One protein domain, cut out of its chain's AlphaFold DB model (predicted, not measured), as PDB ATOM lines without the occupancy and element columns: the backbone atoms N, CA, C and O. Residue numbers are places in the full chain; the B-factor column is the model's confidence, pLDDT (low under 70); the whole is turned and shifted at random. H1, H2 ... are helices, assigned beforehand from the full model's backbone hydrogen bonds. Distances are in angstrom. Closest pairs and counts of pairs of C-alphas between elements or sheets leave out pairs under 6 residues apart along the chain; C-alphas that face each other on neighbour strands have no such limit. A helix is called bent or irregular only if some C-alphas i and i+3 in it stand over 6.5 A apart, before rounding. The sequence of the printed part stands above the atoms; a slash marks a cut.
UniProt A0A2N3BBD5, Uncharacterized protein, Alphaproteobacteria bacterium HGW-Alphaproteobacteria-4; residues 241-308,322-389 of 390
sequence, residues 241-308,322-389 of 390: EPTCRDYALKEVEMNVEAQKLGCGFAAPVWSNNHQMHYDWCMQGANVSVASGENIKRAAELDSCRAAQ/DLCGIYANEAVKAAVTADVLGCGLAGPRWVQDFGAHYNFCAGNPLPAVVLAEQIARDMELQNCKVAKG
ATOM      1  N   GLU A 241     155.534 159.002 219.470       82.69
ATOM      2  CA  GLU A 241     155.773 160.336 220.036       82.69
ATOM      3  C   GLU A 241     155.182 160.519 221.448       82.69
ATOM      4  O   GLU A 241     155.944 160.919 222.334       82.69
ATOM      5  N   PRO A 242     153.910 160.160 221.732       73.06
ATOM      6  CA  PRO A 242     153.363 160.282 223.086       73.06
ATOM      7  C   PRO A 242     154.127 159.417 224.096       73.06
ATOM      8  O   PRO A 242     154.591 159.917 225.117       73.06
ATOM      9  N   THR A 243     154.369 158.145 223.760       80.62
ATOM     10  CA  THR A 243     155.112 157.203 224.613       80.62
ATOM     11  C   THR A 243     156.514 157.712 224.940       80.62
ATOM     12  O   THR A 243     156.967 157.618 226.080       80.62
ATOM     13  N   CYS A 244     157.218 158.264 223.950       88.62
ATOM     14  CA  CYS A 244     158.573 158.765 224.144       88.62
ATOM     15  C   CYS A 244     158.637 160.084 224.907       88.62
ATOM     16  O   CYS A 244     159.615 160.326 225.618       88.62
ATOM     17  N   ARG A 245     157.600 160.919 224.802       77.06
ATOM     18  CA  ARG A 245     157.448 162.125 225.617       77.06
ATOM     19  C   ARG A 245     157.239 161.769 227.087       77.06
ATOM     20  O   ARG A 245     157.950 162.295 227.938       77.06
ATOM     21  N   ASP A 246     156.349 160.823 227.371       73.94
ATOM     22  CA  ASP A 246     156.079 160.374 228.741       73.94
ATOM     23  C   ASP A 246     157.293 159.687 229.370       73.94
ATOM     24  O   ASP A 246     157.634 159.952 230.525       73.94
ATOM     25  N   TYR A 247     157.994 158.852 228.593       88.75
ATOM     26  CA  TYR A 247     159.282 158.290 228.997       88.75
ATOM     27  C   TYR A 247     160.254 159.395 229.419       88.75
ATOM     28  O   TYR A 247     160.726 159.406 230.550       88.75
ATOM     29  N   ALA A 248     160.508 160.360 228.536       81.31
ATOM     30  CA  ALA A 248     161.486 161.412 228.774       81.31
ATOM     31  C   ALA A 248     161.168 162.286 229.995       81.31
ATOM     32  O   ALA A 248     162.087 162.710 230.697       81.31
ATOM     33  N   LEU A 249     159.884 162.540 230.260       74.81
ATOM     34  CA  LEU A 249     159.431 163.253 231.452       74.81
ATOM     35  C   LEU A 249     159.787 162.480 232.731       74.81
ATOM     36  O   LEU A 249     160.449 163.023 233.617       74.81
ATOM     37  N   LYS A 250     159.396 161.201 232.798       77.88
ATOM     38  CA  LYS A 250     159.614 160.333 233.964       77.88
ATOM     39  C   LYS A 250     161.096 160.224 234.323       77.88
ATOM     40  O   LYS A 250     161.471 160.237 235.492       77.88
ATOM     41  N   GLU A 251     161.943 160.161 233.306       88.44
ATOM     42  CA  GLU A 251     163.393 160.094 233.447       88.44
ATOM     43  C   GLU A 251     163.998 161.324 234.125       88.44
ATOM     44  O   GLU A 251     164.841 161.209 235.021       88.44
ATOM     45  N   VAL A 252     163.532 162.513 233.742       81.38
ATOM     46  CA  VAL A 252     163.948 163.760 234.391       81.38
ATOM     47  C   VAL A 252     163.447 163.803 235.833       81.38
ATOM     48  O   VAL A 252     164.217 164.159 236.724       81.38
ATOM     49  N   GLU A 253     162.202 163.394 236.092       77.25
ATOM     50  CA  GLU A 253     161.636 163.342 237.448       77.25
ATOM     51  C   GLU A 253     162.444 162.426 238.376       77.25
ATOM     52  O   GLU A 253     162.856 162.846 239.464       77.25
ATOM     53  N   MET A 254     162.734 161.201 237.928       88.06
ATOM     54  CA  MET A 254     163.534 160.241 238.690       88.06
ATOM     55  C   MET A 254     164.954 160.755 238.917       88.06
ATOM     56  O   MET A 254     165.473 160.634 240.027       88.06
ATOM     57  N   ASN A 255     165.586 161.376 237.917       90.62
ATOM     58  CA  ASN A 255     166.928 161.925 238.086       90.62
ATOM     59  C   ASN A 255     166.975 163.103 239.064       90.62
ATOM     60  O   ASN A 255     167.890 163.178 239.887       90.62
ATOM     61  N   VAL A 256     165.981 163.991 239.029       76.88
ATOM     62  CA  VAL A 256     165.848 165.061 240.025       76.88
ATOM     63  C   VAL A 256     165.760 164.470 241.431       76.88
ATOM     64  O   VAL A 256     166.395 164.983 242.352       76.88
ATOM     65  N   GLU A 257     165.012 163.385 241.624       82.88
ATOM     66  CA  GLU A 257     164.936 162.722 242.923       82.88
ATOM     67  C   GLU A 257     166.239 162.016 243.320       82.88
ATOM     68  O   GLU A 257     166.706 162.181 244.448       82.88
ATOM     69  N   ALA A 258     166.879 161.299 242.399       88.50
ATOM     70  CA  ALA A 258     168.159 160.651 242.658       88.50
ATOM     71  C   ALA A 258     169.246 161.650 243.082       88.50
ATOM     72  O   ALA A 258     170.043 161.376 243.982       88.50
ATOM     73  N   GLN A 259     169.255 162.837 242.467       82.38
ATOM     74  CA  GLN A 259     170.133 163.936 242.863       82.38
ATOM     75  C   GLN A 259     169.815 164.427 244.284       82.38
ATOM     76  O   GLN A 259     170.744 164.677 245.051       82.38
ATOM     77  N   LYS A 260     168.531 164.505 244.672       76.50
ATOM     78  CA  LYS A 260     168.120 164.883 246.039       76.50
ATOM     79  C   LYS A 260     168.593 163.894 247.093       76.50
ATOM     80  O   LYS A 260     169.023 164.300 248.167       76.50
ATOM     81  N   LEU A 261     168.506 162.609 246.777       82.56
ATOM     82  CA  LEU A 261     168.913 161.524 247.661       82.56
ATOM     83  C   LEU A 261     170.429 161.288 247.650       82.56
ATOM     84  O   LEU A 261     170.911 160.420 248.369       82.56
ATOM     85  N   GLY A 262     171.194 162.026 246.838       89.50
ATOM     86  CA  GLY A 262     172.640 161.840 246.735       89.50
ATOM     87  C   GLY A 262     173.023 160.446 246.231       89.50
ATOM     88  O   GLY A 262     174.044 159.911 246.650       89.50
ATOM     89  N   CYS A 263     172.218 159.851 245.342       91.56
ATOM     90  CA  CYS A 263     172.409 158.471 244.879       91.56
ATOM     91  C   CYS A 263     173.702 158.247 244.081       91.56
ATOM     92  O   CYS A 263     174.097 157.108 243.854       91.56
ATOM     93  N   GLY A 264     174.359 159.318 243.621       92.75
ATOM     94  CA  GLY A 264     175.597 159.233 242.840       92.75
ATOM     95  C   GLY A 264     175.408 158.711 241.412       92.75
ATOM     96  O   GLY A 264     176.393 158.393 240.750       92.75
ATOM     97  N   PHE A 265     174.167 158.622 240.926       95.25
ATOM     98  CA  PHE A 265     173.884 158.232 239.550       95.25
ATOM     99  C   PHE A 265     174.392 159.281 238.551       95.25
ATOM    100  O   PHE A 265     174.425 160.478 238.849       95.25
ATOM    101  N   ALA A 266     174.818 158.828 237.371       92.12
ATOM    102  CA  ALA A 266     175.552 159.651 236.413       92.12
ATOM    103  C   ALA A 266     174.952 159.628 234.996       92.12
ATOM    104  O   ALA A 266     174.304 158.670 234.565       92.12
ATOM    105  N   ALA A 267     175.228 160.698 234.251       89.44
ATOM    106  CA  ALA A 267     174.900 160.827 232.837       89.44
ATOM    107  C   ALA A 267     175.638 159.768 231.974       89.44
ATOM    108  O   ALA A 267     176.716 159.309 232.358       89.44
ATOM    109  N   PRO A 268     175.106 159.399 230.791       90.50
ATOM    110  CA  PRO A 268     173.907 159.957 230.157       90.50
ATOM    111  C   PRO A 268     172.597 159.351 230.674       90.50
ATOM    112  O   PRO A 268     171.543 159.932 230.465       90.50
ATOM    113  N   VAL A 269     172.646 158.215 231.371       93.75
ATOM    114  CA  VAL A 269     171.445 157.477 231.797       93.75
ATOM    115  C   VAL A 269     170.627 158.278 232.811       93.75
ATOM    116  O   VAL A 269     169.406 158.311 232.715       93.75
ATOM    117  N   TRP A 270     171.294 158.975 233.728       94.31
ATOM    118  CA  TRP A 270     170.675 159.814 234.749       94.31
ATOM    119  C   TRP A 270     170.967 161.288 234.442       94.31
ATOM    120  O   TRP A 270     172.040 161.815 234.742       94.31
ATOM    121  N   SER A 271     170.039 161.930 233.732       90.00
ATOM    122  CA  SER A 271     170.184 163.291 233.204       90.00
ATOM    123  C   SER A 271     168.879 164.070 233.319       90.00
ATOM    124  O   SER A 271     167.805 163.506 233.137       90.00
ATOM    125  N   ASN A 272     168.979 165.384 233.536       78.88
ATOM    126  CA  ASN A 272     167.834 166.304 233.519       78.88
ATOM    127  C   ASN A 272     167.477 166.777 232.094       78.88
ATOM    128  O   ASN A 272     166.626 167.645 231.923       78.88
ATOM    129  N   ASN A 273     168.137 166.253 231.057       81.00
ATOM    130  CA  ASN A 273     167.860 166.635 229.675       81.00
ATOM    131  C   ASN A 273     166.721 165.786 229.088       81.00
ATOM    132  O   ASN A 273     166.967 164.720 228.523       81.00
ATOM    133  N   HIS A 274     165.492 166.302 229.166       82.81
ATOM    134  CA  HIS A 274     164.309 165.686 228.559       82.81
ATOM    135  C   HIS A 274     164.517 165.358 227.073       82.81
ATOM    136  O   HIS A 274     164.187 164.262 226.631       82.81
ATOM    137  N   GLN A 275     165.075 166.286 226.283       75.88
ATOM    138  CA  GLN A 275     165.233 166.084 224.838       75.88
ATOM    139  C   GLN A 275     166.115 164.874 224.533       75.88
ATOM    140  O   GLN A 275     165.788 164.082 223.664       75.88
ATOM    141  N   MET A 276     167.193 164.691 225.291       88.88
ATOM    142  CA  MET A 276     168.090 163.553 225.118       88.88
ATOM    143  C   MET A 276     167.389 162.214 225.400       88.88
ATOM    144  O   MET A 276     167.600 161.256 224.659       88.88
ATOM    145  N   HIS A 277     166.544 162.140 226.434       92.56
ATOM    146  CA  HIS A 277     165.753 160.934 226.721       92.56
ATOM    147  C   HIS A 277     164.692 160.683 225.648       92.56
ATOM    148  O   HIS A 277     164.517 159.553 225.197       92.56
ATOM    149  N   TYR A 278     164.031 161.746 225.190       85.88
ATOM    150  CA  TYR A 278     163.050 161.680 224.111       85.88
ATOM    151  C   TYR A 278     163.690 161.182 222.810       85.88
ATOM    152  O   TYR A 278     163.221 160.211 222.219       85.88
ATOM    153  N   ASP A 279     164.809 161.788 222.407       89.25
ATOM    154  CA  ASP A 279     165.563 161.414 221.212       89.25
ATOM    155  C   ASP A 279     166.053 159.973 221.303       89.25
ATOM    156  O   ASP A 279     166.003 159.248 220.312       89.25
ATOM    157  N   TRP A 280     166.511 159.537 222.481       95.81
ATOM    158  CA  TRP A 280     166.875 158.143 222.707       95.81
ATOM    159  C   TRP A 280     165.671 157.220 222.503       95.81
ATOM    160  O   TRP A 280     165.792 156.239 221.776       95.81
ATOM    161  N   CYS A 281     164.502 157.531 223.066       96.75
ATOM    162  CA  CYS A 281     163.313 156.689 222.916       96.75
ATOM    163  C   CYS A 281     162.828 156.609 221.461       96.75
ATOM    164  O   CYS A 281     162.437 155.541 220.985       96.75
ATOM    165  N   MET A 282     162.912 157.722 220.731       92.44
ATOM    166  CA  MET A 282     162.504 157.800 219.329       92.44
ATOM    167  C   MET A 282     163.448 157.048 218.375       92.44
ATOM    168  O   MET A 282     163.112 156.844 217.208       92.44
ATOM    169  N   GLN A 283     164.622 156.609 218.840       93.06
ATOM    170  CA  GLN A 283     165.587 155.886 218.015       93.06
ATOM    171  C   GLN A 283     165.255 154.394 217.898       93.06
ATOM    172  O   GLN A 283     165.328 153.623 218.854       93.06
ATOM    173  N   GLY A 284     164.976 153.954 216.669       85.94
ATOM    174  CA  GLY A 284     164.861 152.538 216.323       85.94
ATOM    175  C   GLY A 284     163.755 151.824 217.100       85.94
ATOM    176  O   GLY A 284     162.582 152.161 216.973       85.94
ATOM    177  N   ALA A 285     164.134 150.807 217.875       90.00
ATOM    178  CA  ALA A 285     163.212 150.010 218.680       90.00
ATOM    179  C   ALA A 285     163.136 150.476 220.147       90.00
ATOM    180  O   ALA A 285     162.524 149.790 220.959       90.00
ATOM    181  N   ASN A 286     163.737 151.617 220.506       94.31
ATOM    182  CA  ASN A 286     163.858 152.023 221.908       94.31
ATOM    183  C   ASN A 286     162.504 152.288 222.580       94.31
ATOM    184  O   ASN A 286     162.362 152.018 223.769       94.31
ATOM    185  N   VAL A 287     161.476 152.688 221.823       91.12
ATOM    186  CA  VAL A 287     160.101 152.826 222.335       91.12
ATOM    187  C   VAL A 287     159.586 151.559 223.033       91.12
ATOM    188  O   VAL A 287     158.883 151.656 224.034       91.12
ATOM    189  N   SER A 288     159.957 150.362 222.554       83.75
ATOM    190  CA  SER A 288     159.465 149.103 223.130       83.75
ATOM    191  C   SER A 288     160.174 148.732 224.433       83.75
ATOM    192  O   SER A 288     159.640 147.947 225.215       83.75
ATOM    193  N   VAL A 289     161.348 149.318 224.692       90.25
ATOM    194  CA  VAL A 289     162.140 149.103 225.913       90.25
ATOM    195  C   VAL A 289     162.120 150.298 226.866       90.25
ATOM    196  O   VAL A 289     162.510 150.143 228.018       90.25
ATOM    197  N   ALA A 290     161.613 151.457 226.440       90.69
ATOM    198  CA  ALA A 290     161.527 152.682 227.236       90.69
ATOM    199  C   ALA A 290     160.789 152.478 228.572       90.69
ATOM    200  O   ALA A 290     161.268 152.894 229.625       90.69
ATOM    201  N   SER A 291     159.671 151.747 228.559       76.25
ATOM    202  CA  SER A 291     158.959 151.371 229.791       76.25
ATOM    203  C   SER A 291     159.814 150.481 230.710       76.25
ATOM    204  O   SER A 291     159.861 150.688 231.922       76.25
ATOM    205  N   GLY A 292     160.570 149.539 230.135       73.62
ATOM    206  CA  GLY A 292     161.507 148.699 230.884       73.62
ATOM    207  C   GLY A 292     162.648 149.496 231.522       73.62
ATOM    208  O   GLY A 292     163.046 149.191 232.643       73.62
ATOM    209  N   GLU A 293     163.145 150.533 230.851       93.94
ATOM    210  CA  GLU A 293     164.143 151.449 231.413       93.94
ATOM    211  C   GLU A 293     163.583 152.270 232.587       93.94
ATOM    212  O   GLU A 293     164.236 152.357 233.627       93.94
ATOM    213  N   ASN A 294     162.341 152.761 232.484       87.62
ATOM    214  CA  ASN A 294     161.665 153.430 233.600       87.62
ATOM    215  C   ASN A 294     161.556 152.516 234.837       87.62
ATOM    216  O   ASN A 294     161.824 152.946 235.957       87.62
ATOM    217  N   ILE A 295     161.192 151.242 234.644       72.50
ATOM    218  CA  ILE A 295     161.089 150.254 235.734       72.50
ATOM    219  C   ILE A 295     162.454 150.013 236.390       72.50
ATOM    220  O   ILE A 295     162.551 149.987 237.617       72.50
ATOM    221  N   LYS A 296     163.517 149.855 235.590       87.88
ATOM    222  CA  LYS A 296     164.879 149.671 236.115       87.88
ATOM    223  C   LYS A 296     165.306 150.855 236.974       87.88
ATOM    224  O   LYS A 296     165.783 150.651 238.086       87.88
ATOM    225  N   ARG A 297     165.095 152.081 236.494       95.25
ATOM    226  CA  ARG A 297     165.482 153.291 237.229       95.25
ATOM    227  C   ARG A 297     164.647 153.520 238.478       95.25
ATOM    228  O   ARG A 297     165.201 153.937 239.489       95.25
ATOM    229  N   ALA A 298     163.359 153.179 238.455       84.12
ATOM    230  CA  ALA A 298     162.542 153.167 239.664       84.12
ATOM    231  C   ALA A 298     163.128 152.210 240.718       84.12
ATOM    232  O   ALA A 298     163.321 152.613 241.861       84.12
ATOM    233  N   ALA A 299     163.525 150.994 240.326       81.62
ATOM    234  CA  ALA A 299     164.158 150.033 241.235       81.62
ATOM    235  C   ALA A 299     165.545 150.489 241.745       81.62
ATOM    236  O   ALA A 299     165.887 150.272 242.912       81.62
ATOM    237  N   GLU A 300     166.352 151.142 240.899       95.50
ATOM    238  CA  GLU A 300     167.618 151.776 241.302       95.50
ATOM    239  C   GLU A 300     167.373 152.904 242.319       95.50
ATOM    240  O   GLU A 300     168.054 152.980 243.346       95.50
ATOM    241  N   LEU A 301     166.365 153.747 242.076       93.12
ATOM    242  CA  LEU A 301     165.964 154.826 242.974       93.12
ATOM    243  C   LEU A 301     165.439 154.290 244.309       93.12
ATOM    244  O   LEU A 301     165.831 154.801 245.355       93.12
ATOM    245  N   ASP A 302     164.639 153.225 244.304       86.38
ATOM    246  CA  ASP A 302     164.169 152.549 245.518       86.38
ATOM    247  C   ASP A 302     165.322 151.955 246.326       86.38
ATOM    248  O   ASP A 302     165.392 152.117 247.547       86.38
ATOM    249  N   SER A 303     166.286 151.338 245.643       91.12
ATOM    250  CA  SER A 303     167.507 150.839 246.280       91.12
ATOM    251  C   SER A 303     168.299 151.978 246.926       91.12
ATOM    252  O   SER A 303     168.791 151.841 248.047       91.12
ATOM    253  N   CYS A 304     168.377 153.133 246.257       93.38
ATOM    254  CA  CYS A 304     168.986 154.328 246.825       93.38
ATOM    255  C   CYS A 304     168.207 154.851 248.042       93.38
ATOM    256  O   CYS A 304     168.818 155.112 249.078       93.38
ATOM    257  N   ARG A 305     166.873 154.949 247.969       91.62
ATOM    258  CA  ARG A 305     166.012 155.348 249.099       91.62
ATOM    259  C   ARG A 305     166.265 154.454 250.318       91.62
ATOM    260  O   ARG A 305     166.488 154.960 251.418       91.62
ATOM    261  N   ALA A 306     166.321 153.137 250.117       87.75
ATOM    262  CA  ALA A 306     166.609 152.173 251.176       87.75
ATOM    263  C   ALA A 306     168.034 152.321 251.743       87.75
ATOM    264  O   ALA A 306     168.237 152.260 252.957       87.75
ATOM    265  N   ALA A 307     169.036 152.555 250.890       89.19
ATOM    266  CA  ALA A 307     170.411 152.789 251.331       89.19
ATOM    267  C   ALA A 307     170.544 154.078 252.161       89.19
ATOM    268  O   ALA A 307     171.225 154.080 253.191       89.19
ATOM    269  N   GLN A 308     169.856 155.152 251.761       85.75
ATOM    270  CA  GLN A 308     169.806 156.409 252.512       85.75
ATOM    271  C   GLN A 308     169.091 156.239 253.860       85.75
ATOM    272  O   GLN A 308     169.553 156.767 254.870       85.75
ATOM    273  N   ASP A 322     167.467 173.660 247.904       81.00
ATOM    274  CA  ASP A 322     166.714 174.824 247.467       81.00
ATOM    275  C   ASP A 322     165.981 174.516 246.154       81.00
ATOM    276  O   ASP A 322     166.454 174.817 245.057       81.00
ATOM    277  N   LEU A 323     164.827 173.845 246.263       75.31
ATOM    278  CA  LEU A 323     163.968 173.479 245.130       75.31
ATOM    279  C   LEU A 323     163.631 174.698 244.271       75.31
ATOM    280  O   LEU A 323     163.571 174.599 243.046       75.31
ATOM    281  N   CYS A 324     163.475 175.852 244.913       87.06
ATOM    282  CA  CYS A 324     163.233 177.111 244.236       87.06
ATOM    283  C   CYS A 324     164.465 177.633 243.517       87.06
ATOM    284  O   CYS A 324     164.333 178.157 242.415       87.06
ATOM    285  N   GLY A 325     165.658 177.401 244.057       84.06
ATOM    286  CA  GLY A 325     166.912 177.664 243.361       84.06
ATOM    287  C   GLY A 325     167.087 176.800 242.111       84.06
ATOM    288  O   GLY A 325     167.512 177.300 241.069       84.06
ATOM    289  N   ILE A 326     166.718 175.518 242.173       79.50
ATOM    290  CA  ILE A 326     166.774 174.617 241.009       79.50
ATOM    291  C   ILE A 326     165.789 175.077 239.934       79.50
ATOM    292  O   ILE A 326     166.197 175.331 238.800       79.50
ATOM    293  N   TYR A 327     164.519 175.246 240.303       88.69
ATOM    294  CA  TYR A 327     163.487 175.735 239.393       88.69
ATOM    295  C   TYR A 327     163.878 177.075 238.758       88.69
ATOM    296  O   TYR A 327     163.786 177.231 237.544       88.69
ATOM    297  N   ALA A 328     164.364 178.031 239.556       90.88
ATOM    298  CA  ALA A 328     164.721 179.353 239.064       90.88
ATOM    299  C   ALA A 328     165.870 179.319 238.053       90.88
ATOM    300  O   ALA A 328     165.827 180.035 237.054       90.88
ATOM    301  N   ASN A 329     166.867 178.456 238.257       80.81
ATOM    302  CA  ASN A 329     167.943 178.269 237.287       80.81
ATOM    303  C   ASN A 329     167.433 177.694 235.956       80.81
ATOM    304  O   ASN A 329     167.799 178.204 234.896       80.81
ATOM    305  N   GLU A 330     166.587 176.662 235.988       83.88
ATOM    306  CA  GLU A 330     166.019 176.071 234.765       83.88
ATOM    307  C   GLU A 330     165.078 177.046 234.042       83.88
ATOM    308  O   GLU A 330     165.126 177.170 232.816       83.88
ATOM    309  N   ALA A 331     164.305 177.831 234.791       93.31
ATOM    310  CA  ALA A 331     163.450 178.884 234.257       93.31
ATOM    311  C   ALA A 331     164.240 179.960 233.495       93.31
ATOM    312  O   ALA A 331     163.876 180.319 232.373       93.31
ATOM    313  N   VAL A 332     165.358 180.433 234.062       91.88
ATOM    314  CA  VAL A 332     166.244 181.400 233.394       91.88
ATOM    315  C   VAL A 332     166.861 180.795 232.135       91.88
ATOM    316  O   VAL A 332     166.853 181.444 231.091       91.88
ATOM    317  N   LYS A 333     167.351 179.549 232.184       83.00
ATOM    318  CA  LYS A 333     167.904 178.870 230.995       83.00
ATOM    319  C   LYS A 333     166.870 178.763 229.875       83.00
ATOM    320  O   LYS A 333     167.192 179.045 228.717       83.00
ATOM    321  N   ALA A 334     165.637 178.384 230.207       89.56
ATOM    322  CA  ALA A 334     164.547 178.305 229.247       89.56
ATOM    323  C   ALA A 334     164.229 179.684 228.644       89.56
ATOM    324  O   ALA A 334     164.106 179.794 227.426       89.56
ATOM    325  N   ALA A 335     164.185 180.740 229.464       95.31
ATOM    326  CA  ALA A 335     163.971 182.115 229.014       95.31
ATOM    327  C   ALA A 335     165.082 182.637 228.093       95.31
ATOM    328  O   ALA A 335     164.790 183.206 227.042       95.31
ATOM    329  N   VAL A 336     166.350 182.392 228.432       86.44
ATOM    330  CA  VAL A 336     167.494 182.726 227.568       86.44
ATOM    331  C   VAL A 336     167.400 181.972 226.241       86.44
ATOM    332  O   VAL A 336     167.581 182.561 225.179       86.44
ATOM    333  N   THR A 337     167.072 180.679 226.277       87.38
ATOM    334  CA  THR A 337     166.919 179.873 225.056       87.38
ATOM    335  C   THR A 337     165.786 180.408 224.181       87.38
ATOM    336  O   THR A 337     165.959 180.542 222.973       87.38
ATOM    337  N   ALA A 338     164.642 180.751 224.779       95.50
ATOM    338  CA  ALA A 338     163.506 181.315 224.061       95.50
ATOM    339  C   ALA A 338     163.843 182.649 223.370       95.50
ATOM    340  O   ALA A 338     163.419 182.881 222.234       95.50
ATOM    341  N   ASP A 339     164.618 183.506 224.038       94.75
ATOM    342  CA  ASP A 339     165.082 184.791 223.508       94.75
ATOM    343  C   ASP A 339     166.056 184.601 222.334       94.75
ATOM    344  O   ASP A 339     165.829 185.129 221.245       94.75
ATOM    345  N   VAL A 340     167.067 183.738 222.498       90.38
ATOM    346  CA  VAL A 340     168.047 183.408 221.443       90.38
ATOM    347  C   VAL A 340     167.374 182.826 220.197       90.38
ATOM    348  O   VAL A 340     167.758 183.143 219.073       90.38
ATOM    349  N   LEU A 341     166.348 181.992 220.378       92.44
ATOM    350  CA  LEU A 341     165.571 181.410 219.281       92.44
ATOM    351  C   LEU A 341     164.572 182.398 218.649       92.44
ATOM    352  O   LEU A 341     163.966 182.095 217.614       92.44
ATOM    353  N   GLY A 342     164.369 183.572 219.250       96.56
ATOM    354  CA  GLY A 342     163.370 184.542 218.814       96.56
ATOM    355  C   GLY A 342     161.957 183.959 218.858       96.56
ATOM    356  O   GLY A 342     161.209 184.083 217.882       96.56
ATOM    357  N   CYS A 343     161.617 183.269 219.952       95.12
ATOM    358  CA  CYS A 343     160.332 182.587 220.132       95.12
ATOM    359  C   CYS A 343     159.146 183.535 220.329       95.12
ATOM    360  O   CYS A 343     158.004 183.119 220.167       95.12
ATOM    361  N   GLY A 344     159.393 184.790 220.719       96.56
ATOM    362  CA  GLY A 344     158.330 185.730 221.091       96.56
ATOM    363  C   GLY A 344     157.613 185.374 222.402       96.56
ATOM    364  O   GLY A 344     156.572 185.954 222.701       96.56
ATOM    365  N   LEU A 345     158.156 184.432 223.179       95.94
ATOM    366  CA  LEU A 345     157.665 184.082 224.510       95.94
ATOM    367  C   LEU A 345     158.002 185.227 225.472       95.94
ATOM    368  O   LEU A 345     159.152 185.652 225.563       95.94
ATOM    369  N   ALA A 346     156.986 185.771 226.140       96.88
ATOM    370  CA  ALA A 346     157.092 187.010 226.905       96.88
ATOM    371  C   ALA A 346     156.269 186.962 228.203       96.88
ATOM    372  O   ALA A 346     155.487 186.042 228.441       96.88
ATOM    373  N   GLY A 347     156.425 187.993 229.037       96.75
ATOM    374  CA  GLY A 347     155.722 188.140 230.313       96.75
ATOM    375  C   GLY A 347     156.519 187.620 231.518       96.75
ATOM    376  O   GLY A 347     157.651 187.165 231.351       96.75
ATOM    377  N   PRO A 348     155.941 187.677 232.738       96.12
ATOM    378  CA  PRO A 348     156.642 187.356 233.993       96.12
ATOM    379  C   PRO A 348     157.261 185.955 234.032       96.12
ATOM    380  O   PRO A 348     158.212 185.707 234.759       96.12
ATOM    381  N   ARG A 349     156.727 185.049 233.220       95.88
ATOM    382  CA  ARG A 349     157.149 183.659 233.081       95.88
ATOM    383  C   ARG A 349     158.427 183.448 232.268       95.88
ATOM    384  O   ARG A 349     159.096 182.432 232.431       95.88
ATOM    385  N   TRP A 350     158.750 184.392 231.391       97.81
ATOM    386  CA  TRP A 350     159.844 184.299 230.421       97.81
ATOM    387  C   TRP A 350     160.912 185.377 230.652       97.81
ATOM    388  O   TRP A 350     161.716 185.669 229.773       97.81
ATOM    389  N   VAL A 351     160.934 185.982 231.843       97.56
ATOM    390  CA  VAL A 351     162.008 186.900 232.245       97.56
ATOM    391  C   VAL A 351     163.293 186.118 232.535       97.56
ATOM    392  O   VAL A 351     163.248 185.014 233.068       97.56
ATOM    393  N   GLN A 352     164.455 186.693 232.234       95.44
ATOM    394  CA  GLN A 352     165.767 186.087 232.529       95.44
ATOM    395  C   GLN A 352     166.250 186.415 233.959       95.44
ATOM    396  O   GLN A 352     167.447 186.440 234.235       95.44
ATOM    397  N   ASP A 353     165.316 186.701 234.869       94.38
ATOM    398  CA  ASP A 353     165.598 187.097 236.246       94.38
ATOM    399  C   ASP A 353     165.419 185.907 237.195       94.38
ATOM    400  O   ASP A 353     164.314 185.402 237.388       94.38
ATOM    401  N   PHE A 354     166.522 185.459 237.796       92.38
ATOM    402  CA  PHE A 354     166.512 184.352 238.754       92.38
ATOM    403  C   PHE A 354     165.607 184.647 239.957       92.38
ATOM    404  O   PHE A 354     164.864 183.772 240.395       92.38
ATOM    405  N   GLY A 355     165.642 185.878 240.477       87.94
ATOM    406  CA  GLY A 355     164.867 186.277 241.652       87.94
ATOM    407  C   GLY A 355     163.360 186.168 241.427       87.94
ATOM    408  O   GLY A 355     162.644 185.705 242.308       87.94
ATOM    409  N   ALA A 356     162.869 186.528 240.242       93.81
ATOM    410  CA  ALA A 356     161.464 186.428 239.868       93.81
ATOM    411  C   ALA A 356     160.973 184.975 239.909       93.81
ATOM    412  O   ALA A 356     159.952 184.686 240.536       93.81
ATOM    413  N   HIS A 357     161.733 184.053 239.317       95.25
ATOM    414  CA  HIS A 357     161.399 182.626 239.331       95.25
ATOM    415  C   HIS A 357     161.546 182.015 240.720       95.25
ATOM    416  O   HIS A 357     160.704 181.231 241.158       95.25
ATOM    417  N   TYR A 358     162.581 182.423 241.449       93.56
ATOM    418  CA  TYR A 358     162.792 182.001 242.824       93.56
ATOM    419  C   TYR A 358     161.605 182.381 243.706       93.56
ATOM    420  O   TYR A 358     161.040 181.535 244.393       93.56
ATOM    421  N   ASN A 359     161.188 183.646 243.631       94.31
ATOM    422  CA  ASN A 359     160.068 184.183 244.391       94.31
ATOM    423  C   ASN A 359     158.739 183.553 243.969       94.31
ATOM    424  O   ASN A 359     157.887 183.326 244.826       94.31
ATOM    425  N   PHE A 360     158.561 183.225 242.684       95.62
ATOM    426  CA  PHE A 360     157.413 182.439 242.235       95.62
ATOM    427  C   PHE A 360     157.375 181.076 242.930       95.62
ATOM    428  O   PHE A 360     156.351 180.731 243.516       95.62
ATOM    429  N   CYS A 361     158.473 180.316 242.916       95.75
ATOM    430  CA  CYS A 361     158.507 179.015 243.582       95.75
ATOM    431  C   CYS A 361     158.329 179.151 245.099       95.75
ATOM    432  O   CYS A 361     157.503 178.458 245.685       95.75
ATOM    433  N   ALA A 362     159.038 180.084 245.735       92.88
ATOM    434  CA  ALA A 362     158.966 180.288 247.178       92.88
ATOM    435  C   ALA A 362     157.566 180.741 247.631       92.88
ATOM    436  O   ALA A 362     157.127 180.401 248.728       92.88
ATOM    437  N   GLY A 363     156.845 181.475 246.775       92.88
ATOM    438  CA  GLY A 363     155.451 181.865 246.987       92.88
ATOM    439  C   GLY A 363     154.428 180.756 246.710       92.88
ATOM    440  O   GLY A 363     153.271 180.900 247.101       92.88
ATOM    441  N   ASN A 364     154.833 179.651 246.075       88.88
ATOM    442  CA  ASN A 364     153.982 178.511 245.733       88.88
ATOM    443  C   ASN A 364     154.531 177.226 246.381       88.88
ATOM    444  O   ASN A 364     155.177 176.422 245.711       88.88
ATOM    445  N   PRO A 365     154.251 176.984 247.677       73.06
ATOM    446  CA  PRO A 365     154.878 175.900 248.436       73.06
ATOM    447  C   PRO A 365     154.449 174.495 247.994       73.06
ATOM    448  O   PRO A 365     155.003 173.513 248.477       73.06
ATOM    449  N   LEU A 366     153.454 174.380 247.107       70.62
ATOM    450  CA  LEU A 366     152.996 173.109 246.558       70.62
ATOM    451  C   LEU A 366     153.926 172.679 245.410       70.62
ATOM    452  O   LEU A 366     153.881 173.305 244.347       70.62
ATOM    453  N   PRO A 367     154.703 171.583 245.548       73.50
ATOM    454  CA  PRO A 367     155.628 171.138 244.503       73.50
ATOM    455  C   PRO A 367     154.950 170.893 243.149       73.50
ATOM    456  O   PRO A 367     155.543 171.155 242.107       73.50
ATOM    457  N   ALA A 368     153.684 170.463 243.159       60.34
ATOM    458  CA  ALA A 368     152.887 170.248 241.955       60.34
ATOM    459  C   ALA A 368     152.676 171.530 241.124       60.34
ATOM    460  O   ALA A 368     152.657 171.456 239.902       60.34
ATOM    461  N   VAL A 369     152.556 172.705 241.758       76.94
ATOM    462  CA  VAL A 369     152.376 173.987 241.046       76.94
ATOM    463  C   VAL A 369     153.660 174.380 240.324       76.94
ATOM    464  O   VAL A 369     153.633 174.747 239.152       76.94
ATOM    465  N   VAL A 370     154.793 174.259 241.016       83.19
ATOM    466  CA  VAL A 370     156.116 174.565 240.458       83.19
ATOM    467  C   VAL A 370     156.460 173.599 239.321       83.19
ATOM    468  O   VAL A 370     156.967 174.026 238.285       83.19
ATOM    469  N   LEU A 371     156.122 172.316 239.480       74.19
ATOM    470  CA  LEU A 371     156.296 171.299 238.445       74.19
ATOM    471  C   LEU A 371     155.397 171.554 237.226       74.19
ATOM    472  O   LEU A 371     155.896 171.557 236.106       74.19
ATOM    473  N   ALA A 372     154.101 171.820 237.421       66.56
ATOM    474  CA  ALA A 372     153.178 172.118 236.323       66.56
ATOM    475  C   ALA A 372     153.628 173.344 235.512       66.56
ATOM    476  O   ALA A 372     153.578 173.336 234.283       66.56
ATOM    477  N   GLU A 373     154.123 174.376 236.196       92.44
ATOM    478  CA  GLU A 373     154.692 175.562 235.557       92.44
ATOM    479  C   GLU A 373     155.955 175.236 234.743       92.44
ATOM    480  O   GLU A 373     156.096 175.702 233.608       92.44
ATOM    481  N   GLN A 374     156.852 174.408 235.288       87.62
ATOM    482  CA  GLN A 374     158.045 173.948 234.575       87.62
ATOM    483  C   GLN A 374     157.670 173.151 233.315       87.62
ATOM    484  O   GLN A 374     158.141 173.482 232.229       87.62
ATOM    485  N   ILE A 375     156.752 172.185 233.428       71.19
ATOM    486  CA  ILE A 375     156.265 171.369 232.302       71.19
ATOM    487  C   ILE A 375     155.674 172.256 231.209       71.19
ATOM    488  O   ILE A 375     156.017 172.127 230.032       71.19
ATOM    489  N   ALA A 376     154.806 173.194 231.584       79.19
ATOM    490  CA  ALA A 376     154.215 174.102 230.621       79.19
ATOM    491  C   ALA A 376     155.291 174.932 229.900       79.19
ATOM    492  O   ALA A 376     155.091 175.321 228.747       79.19
ATOM    493  N   ARG A 377     156.400 175.272 230.579       93.94
ATOM    494  CA  ARG A 377     157.459 176.125 230.016       93.94
ATOM    495  C   ARG A 377     158.256 175.332 228.997       93.94
ATOM    496  O   ARG A 377     158.504 175.810 227.892       93.94
ATOM    497  N   ASP A 378     158.570 174.093 229.347       82.44
ATOM    498  CA  ASP A 378     159.259 173.169 228.463       82.44
ATOM    499  C   ASP A 378     158.424 172.887 227.207       82.44
ATOM    500  O   ASP A 378     158.960 172.944 226.103       82.44
ATOM    501  N   MET A 379     157.102 172.708 227.329       73.62
ATOM    502  CA  MET A 379     156.215 172.552 226.165       73.62
ATOM    503  C   MET A 379     156.239 173.768 225.226       73.62
ATOM    504  O   MET A 379     156.377 173.608 224.014       73.62
ATOM    505  N   GLU A 380     156.138 174.987 225.758       92.38
ATOM    506  CA  GLU A 380     156.185 176.220 224.956       92.38
ATOM    507  C   GLU A 380     157.534 176.414 224.254       92.38
ATOM    508  O   GLU A 380     157.576 176.734 223.062       92.38
ATOM    509  N   LEU A 381     158.640 176.171 224.963       91.62
ATOM    510  CA  LEU A 381     159.977 176.256 224.382       91.62
ATOM    511  C   LEU A 381     160.183 175.203 223.289       91.62
ATOM    512  O   LEU A 381     160.776 175.502 222.253       91.62
ATOM    513  N   GLN A 382     159.686 173.982 223.493       82.75
ATOM    514  CA  GLN A 382     159.780 172.916 222.496       82.75
ATOM    515  C   GLN A 382     158.960 173.226 221.244       82.75
ATOM    516  O   GLN A 382     159.475 173.107 220.133       82.75
ATOM    517  N   ASN A 383     157.733 173.724 221.402       80.06
ATOM    518  CA  ASN A 383     156.926 174.181 220.270       80.06
ATOM    519  C   ASN A 383     157.650 175.269 219.466       80.06
ATOM    520  O   ASN A 383     157.616 175.265 218.235       80.06
ATOM    521  N   CYS A 384     158.359 176.175 220.147       92.19
ATOM    522  CA  CYS A 384     159.192 177.158 219.469       92.19
ATOM    523  C   CYS A 384     160.368 176.528 218.708       92.19
ATOM    524  O   CYS A 384     160.596 176.895 217.556       92.19
ATOM    525  N   LYS A 385     161.114 175.594 219.315       85.94
ATOM    526  CA  LYS A 385     162.245 174.917 218.654       85.94
ATOM    527  C   LYS A 385     161.809 174.269 217.342       85.94
ATOM    528  O   LYS A 385     162.375 174.586 216.296       85.94
ATOM    529  N   VAL A 386     160.704 173.523 217.381       80.75
ATOM    530  CA  VAL A 386     160.089 172.911 216.195       80.75
ATOM    531  C   VAL A 386     159.731 173.968 215.146       80.75
ATOM    532  O   VAL A 386     160.083 173.820 213.977       80.75
ATOM    533  N   ALA A 387     159.097 175.078 215.543       85.56
ATOM    534  CA  ALA A 387     158.732 176.157 214.620       85.56
ATOM    535  C   ALA A 387     159.947 176.868 213.989       85.56
ATOM    536  O   ALA A 387     159.837 177.433 212.899       85.56
ATOM    537  N   LYS A 388     161.101 176.856 214.662       87.81
ATOM    538  CA  LYS A 388     162.361 177.441 214.181       87.81
ATOM    539  C   LYS A 388     163.239 176.448 213.416       87.81
ATOM    540  O   LYS A 388     164.269 176.865 212.893       87.81
ATOM    541  N   GLY A 389     162.827 175.182 213.311       83.06
ATOM    542  CA  GLY A 389     163.594 174.127 212.649       83.06
ATOM    543  C   GLY A 389     164.835 173.685 213.431       83.06
ATOM    544  O   GLY A 389     165.818 173.296 212.803       83.06
TER     545      GLY A 389
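What this domain is: This is residues 241 to 308 and 322 to 389 of the 390 residues of an uncharacterized protein of Alphaproteobacteria bacterium HGW-Alphaproteobacteria-4 (UniProt A0A2N3BBD5). Two lobes of helices stand side by side, H1, H2 and H3 in one and H4, H5 and H6 in the other, and no helix of one lobe touches a helix of the other. In each lobe two long helices run side by side the same way, H1 with H3 and H4 with H6, and a short helix, H2 or H5, packs aslant on the first of them; the long helices of the two lobes run opposite ways. The 136 printed residues hold six named helices, H1 to H6 in chain order, and no named strand, and the class is all helix. The whole is compact, with a radius of gyration of the C-alphas of 15.9 A and spans of 41 by 37 by 21 A.

How they stand to each other: H1, residues 241 to 260, touches H2, residues 274 to 282, closest at the C-alphas of Ala 248 and His 277, 4.8 A apart. They form a helical hairpin, opposite ways at a steep tilt of 44 degrees. H1 touches H3, residues 286 to 308, the same way at a shallow tilt of 16 degrees, with the C-alphas of Ala 258 and Leu 301 closest at 6.2 A. H2 and H3 only just touch, with 3 pairs of C-alphas within 8 A, and only at the corner by their link; residues 286 to 290 of H3 alone take part, and the closest C-alphas, of Cys 281 and Val 287, are 5.1 A apart. H3 has a kink of 25 degrees near residue 293 and is irregular, with C-alphas 288 and 291 7.1 A apart. H4, residues 323 to 340, and H5, residues 354 to 363, form a second helical hairpin; they touch, opposite ways at a steep tilt of 44 degrees, closest at the C-alphas of Ala 328 and His 357, 4.7 A apart. H4 touches H6, residues 367 to 388, the same way at a shallow tilt of 16 degrees, with the C-alphas of Ala 338 and Leu 381 closest at 6.2 A. H5 and H6 are close but not clearly touching, their closest C-alphas, of Cys 361 and Val 370, 5.9 A apart. H4, H5 and H6 make an up and down bundle, each helix running against the one before it. H1, H2 and H3 are each apart from H4, H5 and H6. Every O i to N i+4 pair is within hydrogen-bond range in H1, H2, H4, H5 and H6, and 17 of 19 are in H3.

Where its parts are: H1 begins at C-alpha 241, at (155.773, 160.336, 220.036), and is 29.1 A long. H2 is 12.3 A long and H3 31.5 A, ending at C-alpha 308, at (169.806, 156.409, 252.512). H4 measures 26.0 A, H5 14.0 A and H6 31.7 A, ending at C-alpha 388, at (162.361, 177.441, 214.181).

The domain as a whole: The C-alphas farthest apart, of Ala 307 and Gly 344, are 46.3 A apart. Residues 309 to 321 are not printed, and C-alphas 308 and 322 are 19.3 A apart across this cut. The links H1 to H2, residues 261 to 273, and H4 to H5, residues 341 to 353, are long; H2 to H3 and H5 to H6 are tight. The mean pLDDT of the printed part is 87.0, and residues 368 and 372 are under 70.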